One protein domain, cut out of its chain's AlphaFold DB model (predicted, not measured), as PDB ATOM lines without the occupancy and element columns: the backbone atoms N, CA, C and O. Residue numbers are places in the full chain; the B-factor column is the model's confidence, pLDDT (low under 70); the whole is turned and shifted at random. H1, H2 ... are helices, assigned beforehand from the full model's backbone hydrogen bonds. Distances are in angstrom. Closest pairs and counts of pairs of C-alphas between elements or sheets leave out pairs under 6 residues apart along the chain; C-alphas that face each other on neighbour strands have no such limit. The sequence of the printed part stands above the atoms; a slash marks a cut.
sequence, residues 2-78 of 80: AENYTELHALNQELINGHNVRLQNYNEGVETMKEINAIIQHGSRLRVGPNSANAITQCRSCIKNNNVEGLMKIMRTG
ATOM      1  N   ALA A   2     -45.927 -15.683  22.872       65.06
ATOM      2  CA  ALA A   2     -44.692 -15.207  22.233       65.06
ATOM      3  C   ALA A   2     -43.415 -15.887  22.768       65.06
ATOM      4  O   ALA A   2     -42.562 -16.272  21.980       65.06
ATOM      5  N   GLU A   3     -43.328 -16.120  24.082       68.00
ATOM      6  CA  GLU A   3     -42.129 -16.673  24.737       68.00
ATOM      7  C   GLU A   3     -41.782 -18.092  24.257       68.00
ATOM      8  O   GLU A   3     -40.642 -18.353  23.889       68.00
ATOM      9  N   ASN A   4     -42.784 -18.971  24.113       69.56
ATOM     10  CA  ASN A   4     -42.585 -20.318  23.559       69.56
ATOM     11  C   ASN A   4     -42.075 -20.295  22.108       69.56
ATOM     12  O   ASN A   4     -41.334 -21.182  21.699       69.56
ATOM     13  N   TYR A   5     -42.473 -19.295  21.316       75.00
ATOM     14  CA  TYR A   5     -41.987 -19.134  19.944       75.00
ATOM     15  C   TYR A   5     -40.547 -18.615  19.909       75.00
ATOM     16  O   TYR A   5     -39.770 -19.033  19.052       75.00
ATOM     17  N   THR A   6     -40.177 -17.734  20.840       80.69
ATOM     18  CA  THR A   6     -38.800 -17.248  20.992       80.69
ATOM     19  C   THR A   6     -37.866 -18.371  21.434       80.69
ATOM     20  O   THR A   6     -36.791 -18.528  20.860       80.69
ATOM     21  N   GLU A   7     -38.301 -19.198  22.383       82.31
ATOM     22  CA  GLU A   7     -37.542 -20.354  22.864       82.31
ATOM     23  C   GLU A   7     -37.379 -21.409  21.762       82.31
ATOM     24  O   GLU A   7     -36.270 -21.868  21.504       82.31
ATOM     25  N   LEU A   8     -38.443 -21.702  21.006       83.69
ATOM     26  CA  LEU A   8     -38.374 -22.595  19.846       83.69
ATOM     27  C   LEU A   8     -37.428 -22.062  18.756       83.69
ATOM     28  O   LEU A   8     -36.736 -22.837  18.094       83.69
ATOM     29  N   HIS A   9     -37.383 -20.742  18.557       85.44
ATOM     30  CA  HIS A   9     -36.479 -20.125  17.590       85.44
ATOM     31  C   HIS A   9     -35.014 -20.208  18.032       85.44
ATOM     32  O   HIS A   9     -34.158 -20.545  17.212       85.44
ATOM     33  N   ALA A  10     -34.736 -19.975  19.317       86.31
ATOM     34  CA  ALA A  10     -33.409 -20.155  19.902       86.31
ATOM     35  C   ALA A  10     -32.942 -21.615  19.788       86.31
ATOM     36  O   ALA A  10     -31.839 -21.881  19.317       86.31
ATOM     37  N   LEU A  11     -33.825 -22.567  20.095       88.06
ATOM     38  CA  LEU A  11     -33.527 -23.997  20.033       88.06
ATOM     39  C   LEU A  11     -33.269 -24.463  18.592       88.06
ATOM     40  O   LEU A  11     -32.335 -25.220  18.341       88.06
ATOM     41  N   ASN A  12     -34.033 -23.958  17.617       90.44
ATOM     42  CA  ASN A  12     -33.767 -24.207  16.196       90.44
ATOM     43  C   ASN A  12     -32.424 -23.624  15.739       90.44
ATOM     44  O   ASN A  12     -31.708 -24.275  14.979       90.44
ATOM     45  N   GLN A  13     -32.069 -22.417  16.187       88.38
ATOM     46  CA  GLN A  13     -30.766 -21.812  15.900       88.38
ATOM     47  C   GLN A  13     -29.627 -22.668  16.463       88.38
ATOM     48  O   GLN A  13     -28.690 -22.983  15.729       88.38
ATOM     49  N   GLU A  14     -29.727 -23.115  17.717       89.38
ATOM     50  CA  GLU A  14     -28.741 -24.011  18.329       89.38
ATOM     51  C   GLU A  14     -28.638 -25.349  17.594       89.38
ATOM     52  O   GLU A  14     -27.531 -25.837  17.350       89.38
ATOM     53  N   LEU A  15     -29.768 -25.923  17.171       91.31
ATOM     54  CA  LEU A  15     -29.793 -27.183  16.433       91.31
ATOM     55  C   LEU A  15     -29.080 -27.063  15.080       91.31
ATOM     56  O   LEU A  15     -28.282 -27.929  14.722       91.31
ATOM     57  N   ILE A  16     -29.339 -25.979  14.344       91.38
ATOM     58  CA  ILE A  16     -28.680 -25.690  13.062       91.38
ATOM     59  C   ILE A  16     -27.181 -25.498  13.280       91.38
ATOM     60  O   ILE A  16     -26.372 -26.052  12.534       91.38
ATOM     61  N   ASN A  17     -26.794 -24.761  14.322       90.19
ATOM     62  CA  ASN A  17     -25.389 -24.512  14.615       90.19
ATOM     63  C   ASN A  17     -24.656 -25.809  14.995       90.19
ATOM     64  O   ASN A  17     -23.596 -26.110  14.447       90.19
ATOM     65  N   GLY A  18     -25.255 -26.631  15.859       88.25
ATOM     66  CA  GLY A  18     -24.725 -27.943  16.225       88.25
ATOM     67  C   GLY A  18     -24.657 -28.903  15.037       88.25
ATOM     68  O   GLY A  18     -23.691 -29.657  14.901       88.25
ATOM     69  N   HIS A  19     -25.640 -28.853  14.136       89.44
ATOM     70  CA  HIS A  19     -25.621 -29.645  12.912       89.44
ATOM     71  C   HIS A  19     -24.488 -29.221  11.972       89.44
ATOM     72  O   HIS A  19     -23.766 -30.089  11.486       89.44
ATOM     73  N   ASN A  20     -24.271 -27.916  11.782       89.94
ATOM     74  CA  ASN A  20     -23.165 -27.393  10.978       89.94
ATOM     75  C   ASN A  20     -21.804 -27.821  11.534       89.94
ATOM     76  O   ASN A  20     -20.983 -28.343  10.786       89.94
ATOM     77  N   VAL A  21     -21.593 -27.696  12.848       88.88
ATOM     78  CA  VAL A  21     -20.357 -28.162  13.504       88.88
ATOM     79  C   VAL A  21     -20.171 -29.667  13.314       88.88
ATOM     80  O   VAL A  21     -19.075 -30.139  13.018       88.88
ATOM     81  N   ARG A  22     -21.244 -30.451  13.442       90.69
ATOM     82  CA  ARG A  22     -21.171 -31.903  13.256       90.69
ATOM     83  C   ARG A  22     -20.868 -32.290  11.813       90.69
ATOM     84  O   ARG A  22     -20.103 -33.226  11.595       90.69
ATOM     85  N   LEU A  23     -21.456 -31.586  10.852       90.81
ATOM     86  CA  LEU A  23     -21.204 -31.787   9.431       90.81
ATOM     87  C   LEU A  23     -19.761 -31.425   9.076       90.81
ATOM     88  O   LEU A  23     -19.107 -32.176   8.359       90.81
ATOM     89  N   GLN A  24     -19.256 -30.318   9.616       90.06
ATOM     90  CA  GLN A  24     -17.868 -29.911   9.467       90.06
ATOM     91  C   GLN A  24     -16.917 -30.980  10.025       90.06
ATOM     92  O   GLN A  24     -16.106 -31.511   9.272       90.06
ATOM     93  N   ASN A  25     -17.102 -31.405  11.278       90.12
ATOM     94  CA  ASN A  25     -16.295 -32.472  11.882       90.12
ATOM     95  C   ASN A  25     -16.359 -33.785  11.086       90.12
ATOM     96  O   ASN A  25     -15.362 -34.495  10.957       90.12
ATOM     97  N   TYR A  26     -17.534 -34.131  10.555       89.12
ATOM     98  CA  TYR A  26     -17.697 -35.311   9.713       89.12
ATOM     99  C   TYR A  26     -16.918 -35.184   8.399       89.12
ATOM    100  O   TYR A  26     -16.215 -36.120   8.020       89.12
ATOM    101  N   ASN A  27     -17.003 -34.036   7.724       89.12
ATOM    102  CA  ASN A  27     -16.255 -33.777   6.496       89.12
ATOM    103  C   ASN A  27     -14.744 -33.808   6.740       89.12
ATOM    104  O   ASN A  27     -14.045 -34.500   6.003       89.12
ATOM    105  N   GLU A  28     -14.255 -33.156   7.798       89.56
ATOM    106  CA  GLU A  28     -12.838 -33.180   8.184       89.56
ATOM    107  C   GLU A  28     -12.359 -34.612   8.478       89.56
ATOM    108  O   GLU A  28     -11.298 -35.036   8.014       89.56
ATOM    109  N   GLY A  29     -13.170 -35.415   9.175       86.06
ATOM    110  CA  GLY A  29     -12.856 -36.822   9.440       86.06
ATOM    111  C   GLY A  29     -12.807 -37.678   8.170       86.06
ATOM    112  O   GLY A  29     -11.902 -38.498   8.001       86.06
ATOM    113  N   VAL A  30     -13.755 -37.485   7.250       87.94
ATOM    114  CA  VAL A  30     -13.777 -38.184   5.955       87.94
ATOM    115  C   VAL A  30     -12.600 -37.760   5.077       87.94
ATOM    116  O   VAL A  30     -12.005 -38.611   4.411       87.94
ATOM    117  N   GLU A  31     -12.247 -36.479   5.071       88.56
ATOM    118  CA  GLU A  31     -11.101 -35.946   4.333       88.56
ATOM    119  C   GLU A  31      -9.790 -36.532   4.859       88.56
ATOM    120  O   GLU A  31      -9.047 -37.142   4.089       88.56
ATOM    121  N   THR A  32      -9.594 -36.522   6.179       84.06
ATOM    122  CA  THR A  32      -8.443 -37.160   6.836       84.06
ATOM    123  C   THR A  32      -8.333 -38.644   6.461       84.06
ATOM    124  O   THR A  32      -7.258 -39.151   6.140       84.06
ATOM    125  N   MET A  33      -9.457 -39.371   6.431       81.50
ATOM    126  CA  MET A  33      -9.475 -40.782   6.021       81.50
ATOM    127  C   MET A  33      -9.129 -40.976   4.539       81.50
ATOM    128  O   MET A  33      -8.490 -41.972   4.178       81.50
ATOM    129  N   LYS A  34      -9.532 -40.054   3.660       86.50
ATOM    130  CA  LYS A  34      -9.131 -40.075   2.245       86.50
ATOM    131  C   LYS A  34      -7.639 -39.810   2.096       86.50
ATOM    132  O   LYS A  34      -6.990 -40.549   1.358       86.50
ATOM    133  N   GLU A  35      -7.095 -38.835   2.817       84.19
ATOM    134  CA  GLU A  35      -5.661 -38.534   2.805       84.19
ATOM    135  C   GLU A  35      -4.831 -39.728   3.273       84.19
ATOM    136  O   GLU A  35      -3.897 -40.133   2.583       84.19
ATOM    137  N   ILE A  36      -5.221 -40.381   4.372       82.62
ATOM    138  CA  ILE A  36      -4.549 -41.597   4.851       82.62
ATOM    139  C   ILE A  36      -4.553 -42.683   3.767       82.62
ATOM    140  O   ILE A  36      -3.518 -43.288   3.483       82.62
ATOM    141  N   ASN A  37      -5.691 -42.919   3.110       83.69
ATOM    142  CA  ASN A  37      -5.769 -43.898   2.024       83.69
ATOM    143  C   ASN A  37      -4.911 -43.509   0.811       83.69
ATOM    144  O   ASN A  37      -4.275 -44.384   0.218       83.69
ATOM    145  N   ALA A  38      -4.863 -42.224   0.456       84.62
ATOM    146  CA  ALA A  38      -4.014 -41.719  -0.617       84.62
ATOM    147  C   ALA A  38      -2.532 -41.933  -0.287       84.62
ATOM    148  O   ALA A  38      -1.799 -42.484  -1.105       84.62
ATOM    149  N   ILE A  39      -2.100 -41.599   0.930       81.56
ATOM    150  CA  ILE A  39      -0.729 -41.804   1.416       81.56
ATOM    151  C   ILE A  39      -0.331 -43.288   1.329       81.56
ATOM    152  O   ILE A  39       0.743 -43.612   0.816       81.56
ATOM    153  N   ILE A  40      -1.210 -44.208   1.743       80.62
ATOM    154  CA  ILE A  40      -0.970 -45.658   1.622       80.62
ATOM    155  C   ILE A  40      -0.818 -46.068   0.154       80.62
ATOM    156  O   ILE A  40       0.087 -46.836  -0.183       80.62
ATOM    157  N   GLN A  41      -1.686 -45.568  -0.729       81.75
ATOM    158  CA  GLN A  41      -1.596 -45.856  -2.159       81.75
ATOM    159  C   GLN A  41      -0.303 -45.306  -2.764       81.75
ATOM    160  O   GLN A  41       0.367 -46.031  -3.495       81.75
ATOM    161  N   HIS A  42       0.096 -44.078  -2.428       80.44
ATOM    162  CA  HIS A  42       1.359 -43.485  -2.866       80.44
ATOM    163  C   HIS A  42       2.565 -44.315  -2.404       80.44
ATOM    164  O   HIS A  42       3.419 -44.651  -3.227       80.44
ATOM    165  N   GLY A  43       2.596 -44.738  -1.137       74.00
ATOM    166  CA  GLY A  43       3.643 -45.620  -0.608       74.00
ATOM    167  C   GLY A  43       3.670 -47.001  -1.276       74.00
ATOM    168  O   GLY A  43       4.740 -47.563  -1.512       74.00
ATOM    169  N   SER A  44       2.505 -47.538  -1.644       74.75
ATOM    170  CA  SER A  44       2.392 -48.787  -2.402       74.75
ATOM    171  C   SER A  44       2.877 -48.642  -3.845       74.75
ATOM    172  O   SER A  44       3.486 -49.565  -4.379       74.75
ATOM    173  N   ARG A  45       2.618 -47.497  -4.484       76.75
ATOM    174  CA  ARG A  45       2.969 -47.214  -5.886       76.75
ATOM    175  C   ARG A  45       4.470 -47.016  -6.098       76.75
ATOM    176  O   ARG A  45       4.953 -47.181  -7.212       76.75
ATOM    177  N   LEU A  46       5.205 -46.724  -5.024       74.75
ATOM    178  CA  LEU A  46       6.669 -46.730  -4.999       74.75
ATOM    179  C   LEU A  46       7.255 -48.153  -5.129       74.75
ATOM    180  O   LEU A  46       8.460 -48.319  -5.296       74.75
ATOM    181  N   ARG A  47       6.417 -49.195  -5.045       73.62
ATOM    182  CA  ARG A  47       6.818 -50.603  -5.099       73.62
ATOM    183  C   ARG A  47       6.167 -51.307  -6.280       73.62
ATOM    184  O   ARG A  47       5.051 -50.986  -6.677       73.62
ATOM    185  N   VAL A  48       6.840 -52.329  -6.798       71.62
ATOM    186  CA  VAL A  48       6.378 -53.097  -7.960       71.62
ATOM    187  C   VAL A  48       5.993 -54.516  -7.535       71.62
ATOM    188  O   VAL A  48       6.704 -55.163  -6.765       71.62
ATOM    189  N   GLY A  49       4.852 -55.003  -8.029       76.00
ATOM    190  CA  GLY A  49       4.416 -56.390  -7.853       76.00
ATOM    191  C   GLY A  49       3.972 -56.739  -6.418       76.00
ATOM    192  O   GLY A  49       3.358 -55.902  -5.755       76.00
ATOM    193  N   PRO A  50       4.241 -57.956  -5.908       76.50
ATOM    194  CA  PRO A  50       3.669 -58.468  -4.650       76.50
ATOM    195  C   PRO A  50       4.055 -57.658  -3.399       76.50
ATOM    196  O   PRO A  50       3.307 -57.616  -2.421       76.50
ATOM    197  N   ASN A  51       5.174 -56.932  -3.450       74.19
ATOM    198  CA  ASN A  51       5.630 -56.054  -2.369       74.19
ATOM    199  C   ASN A  51       4.739 -54.816  -2.174       74.19
ATOM    200  O   ASN A  51       4.738 -54.239  -1.085       74.19
ATOM    201  N   SER A  52       3.986 -54.413  -3.203       73.31
ATOM    202  CA  SER A  52       3.005 -53.322  -3.131       73.31
ATOM    203  C   SER A  52       1.758 -53.756  -2.342       73.31
ATOM    204  O   SER A  52       1.396 -53.130  -1.349       73.31
ATOM    205  N   ALA A  53       1.183 -54.915  -2.680       77.19
ATOM    206  CA  ALA A  53       0.029 -55.491  -1.989       77.19
ATOM    207  C   ALA A  53       0.322 -55.812  -0.511       77.19
ATOM    208  O   ALA A  53      -0.513 -55.566   0.367       77.19
ATOM    209  N   ASN A  54       1.533 -56.298  -0.215       79.81
ATOM    210  CA  ASN A  54       1.962 -56.533   1.161       79.81
ATOM    211  C   ASN A  54       2.087 -55.217   1.955       79.81
ATOM    212  O   ASN A  54       1.648 -55.151   3.101       79.81
ATOM    213  N   ALA A  55       2.588 -54.138   1.335       75.19
ATOM    214  CA  ALA A  55       2.666 -52.813   1.960       75.19
ATOM    215  C   ALA A  55       1.288 -52.292   2.386       75.19
ATOM    216  O   ALA A  55       1.126 -51.822   3.509       75.19
ATOM    217  N   ILE A  56       0.284 -52.417   1.510       80.00
ATOM    218  CA  ILE A  56      -1.092 -51.986   1.799       80.00
ATOM    219  C   ILE A  56      -1.657 -52.777   2.982       80.00
ATOM    220  O   ILE A  56      -2.270 -52.199   3.879       80.00
ATOM    221  N   THR A  57      -1.440 -54.092   2.995       81.12
ATOM    222  CA  THR A  57      -1.935 -54.982   4.055       81.12
ATOM    223  C   THR A  57      -1.300 -54.642   5.403       81.12
ATOM    224  O   THR A  57      -2.007 -54.495   6.398       81.12
ATOM    225  N   GLN A  58       0.018 -54.432   5.428       76.88
ATOM    226  CA  GLN A  58       0.760 -54.030   6.625       76.88
ATOM    227  C   GLN A  58       0.334 -52.639   7.116       76.88
ATOM    228  O   GLN A  58       0.028 -52.481   8.296       76.88
ATOM    229  N   CYS A  59       0.199 -51.651   6.222       77.25
ATOM    230  CA  CYS A  59      -0.296 -50.318   6.581       77.25
ATOM    231  C   CYS A  59      -1.706 -50.369   7.186       77.25
ATOM    232  O   CYS A  59      -1.960 -49.733   8.207       77.25
ATOM    233  N   ARG A  60      -2.616 -51.165   6.610       80.50
ATOM    234  CA  ARG A  60      -3.969 -51.361   7.158       80.50
ATOM    235  C   ARG A  60      -3.943 -52.017   8.542       80.50
ATOM    236  O   ARG A  60      -4.688 -51.586   9.419       80.50
ATOM    237  N   SER A  61      -3.074 -53.003   8.761       80.62
ATOM    238  CA  SER A  61      -2.882 -53.623  10.081       80.62
ATOM    239  C   SER A  61      -2.322 -52.640  11.113       80.62
ATOM    240  O   SER A  61      -2.804 -52.609  12.243       80.62
ATOM    241  N   CYS A  62      -1.364 -51.788  10.737       75.25
ATOM    242  CA  CYS A  62      -0.839 -50.744  11.620       75.25
ATOM    243  C   CYS A  62      -1.901 -49.706  11.991       75.25
ATOM    244  O   CYS A  62      -1.983 -49.339  13.159       75.25
ATOM    245  N   ILE A  63      -2.760 -49.297  11.051       79.81
ATOM    246  CA  ILE A  63      -3.885 -48.389  11.335       79.81
ATOM    247  C   ILE A  63      -4.868 -49.034  12.314       79.81
ATOM    248  O   ILE A  63      -5.273 -48.398  13.285       79.81
ATOM    249  N   LYS A  64      -5.199 -50.317  12.113       79.62
ATOM    250  CA  LYS A  64      -6.075 -51.066  13.026       79.62
ATOM    251  C   LYS A  64      -5.490 -51.179  14.437       79.62
ATOM    252  O   LYS A  64      -6.233 -51.102  15.407       79.62
ATOM    253  N   ASN A  65      -4.171 -51.320  14.541       80.69
ATOM    254  CA  ASN A  65      -3.442 -51.390  15.808       80.69
ATOM    255  C   ASN A  65      -3.027 -50.011  16.357       80.69
ATOM    256  O   ASN A  65      -2.269 -49.955  17.320       80.69
ATOM    257  N   ASN A  66      -3.484 -48.910  15.742       77.12
ATOM    258  CA  ASN A  66      -3.134 -47.531  16.103       77.12
ATOM    259  C   ASN A  66      -1.614 -47.239  16.136       77.12
ATOM    260  O   ASN A  66      -1.148 -46.328  16.813       77.12
ATOM    261  N   ASN A  67      -0.819 -48.010  15.392       75.38
ATOM    262  CA  ASN A  67       0.637 -47.922  15.404       75.38
ATOM    263  C   ASN A  67       1.141 -46.992  14.287       75.38
ATOM    264  O   ASN A  67       1.451 -47.428  13.172       75.38
ATOM    265  N   VAL A  68       1.204 -45.696  14.599       75.00
ATOM    266  CA  VAL A  68       1.636 -44.629  13.677       75.00
ATOM    267  C   VAL A  68       3.127 -44.736  13.343       75.00
ATOM    268  O   VAL A  68       3.520 -44.525  12.196       75.00
ATOM    269  N   GLU A  69       3.960 -45.133  14.307       73.19
ATOM    270  CA  GLU A  69       5.398 -45.330  14.089       73.19
ATOM    271  C   GLU A  69       5.662 -46.475  13.103       73.19
ATOM    272  O   GLU A  69       6.455 -46.338  12.167       73.19
ATOM    273  N   GLY A  70       4.924 -47.578  13.248       69.44
ATOM    274  CA  GLY A  70       4.945 -48.710  12.326       69.44
ATOM    275  C   GLY A  70       4.509 -48.318  10.917       69.44
ATOM    276  O   GLY A  70       5.177 -48.683   9.952       69.44
ATOM    277  N   LEU A  71       3.454 -47.506  10.781       73.25
ATOM    278  CA  LEU A  71       3.005 -46.983   9.485       73.25
ATOM    279  C   LEU A  71       4.111 -46.171   8.790       73.25
ATOM    280  O   LEU A  71       4.393 -46.375   7.607       73.25
ATOM    281  N   MET A  72       4.762 -45.273   9.533       73.50
ATOM    282  CA  MET A  72       5.820 -44.408   9.009       73.50
ATOM    283  C   MET A  72       7.060 -45.222   8.605       73.50
ATOM    284  O   MET A  72       7.668 -44.960   7.563       73.50
ATOM    285  N   LYS A  73       7.388 -46.263   9.378       73.19
ATOM    286  CA  LYS A  73       8.474 -47.205   9.083       73.19
ATOM    287  C   LYS A  73       8.169 -48.071   7.861       73.19
ATOM    288  O   LYS A  73       9.026 -48.209   6.991       73.19
ATOM    289  N   ILE A  74       6.950 -48.588   7.716       72.44
ATOM    290  CA  ILE A  74       6.548 -49.338   6.517       72.44
ATOM    291  C   ILE A  74       6.619 -48.432   5.284       72.44
ATOM    292  O   ILE A  74       7.159 -48.849   4.257       72.44
ATOM    293  N   MET A  75       6.137 -47.188   5.377       69.75
ATOM    294  CA  MET A  75       6.224 -46.227   4.274       69.75
ATOM    295  C   MET A  75       7.666 -45.924   3.860       69.75
ATOM    296  O   MET A  75       7.946 -45.892   2.664       69.75
ATOM    297  N   ARG A  76       8.580 -45.731   4.819       68.81
ATOM    298  CA  ARG A  76       9.990 -45.424   4.528       68.81
ATOM    299  C   ARG A  76      10.796 -46.623   4.042       68.81
ATOM    300  O   ARG A  76      11.607 -46.468   3.137       68.81
ATOM    301  N   THR A  77      10.618 -47.788   4.657       63.62
ATOM    302  CA  THR A  77      11.632 -48.858   4.597       63.62
ATOM    303  C   THR A  77      11.209 -50.105   3.841       63.62
ATOM    304  O   THR A  77      12.023 -51.005   3.678       63.62
ATOM    305  N   GLY A  78       9.971 -50.217   3.356       57.22
ATOM    306  CA  GLY A  78       9.594 -51.438   2.632       57.22
ATOM    307  C   GLY A  78       9.045 -52.544   3.536       57.22
ATOM    308  O   GLY A  78       8.130 -53.277   3.163       57.22
TER     309      GLY A  78
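Overview. This is residues 2 to 78 of the 80 residues of the protein "BBS2_C domain-containing protein" of Callosobruchus maculatus (UniProt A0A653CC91). One very long helix, H1, sticks out with residues 2 to 35 from a small head, where its residues 40 to 45 pack on H2 and H3 folds back along H2. The 77 printed residues hold three named helices, H1, H2 and H3 in chain order, and no named strand: all helix. The whole is extended, a rod spanning 70 by 20 by 15 A, radius of gyration of the C-alphas 21.4 A.

Arrangement. H1, residues 2 to 45, H2, residues 50 to 64, and H3, residues 68 to 77, form an up and down bundle, each running against the one before. H1 and H2, a helical hairpin, touch through residues 40 to 45 of H1 alone; their closest C-alphas, of Ser 44 and Ser 52, are 4.6 A apart, and the shallow tilt of 33 degrees is only just short of steep. H2 and H3, also a hairpin, touch at a shallow tilt of 14 degrees, closest at the C-alphas of Cys 59 and Leu 71, 5.5 A. H1 and H3 are close but not clearly touching. Every O i to N i+4 pair in H1, H2 and H3 is within hydrogen-bond range.

Along the chain. H1 runs 63.9 A from C-alpha 2 at (-44.692, -15.207, 22.233); H2 measures 21.5 A; H3 ends with C-alpha 77 at (11.632, -48.858, 4.597).

Size, cuts and confidence. The printed part has no cut, and both links are tight. Residues 2 to 4, 70 and 75 to 78 have pLDDT under 70.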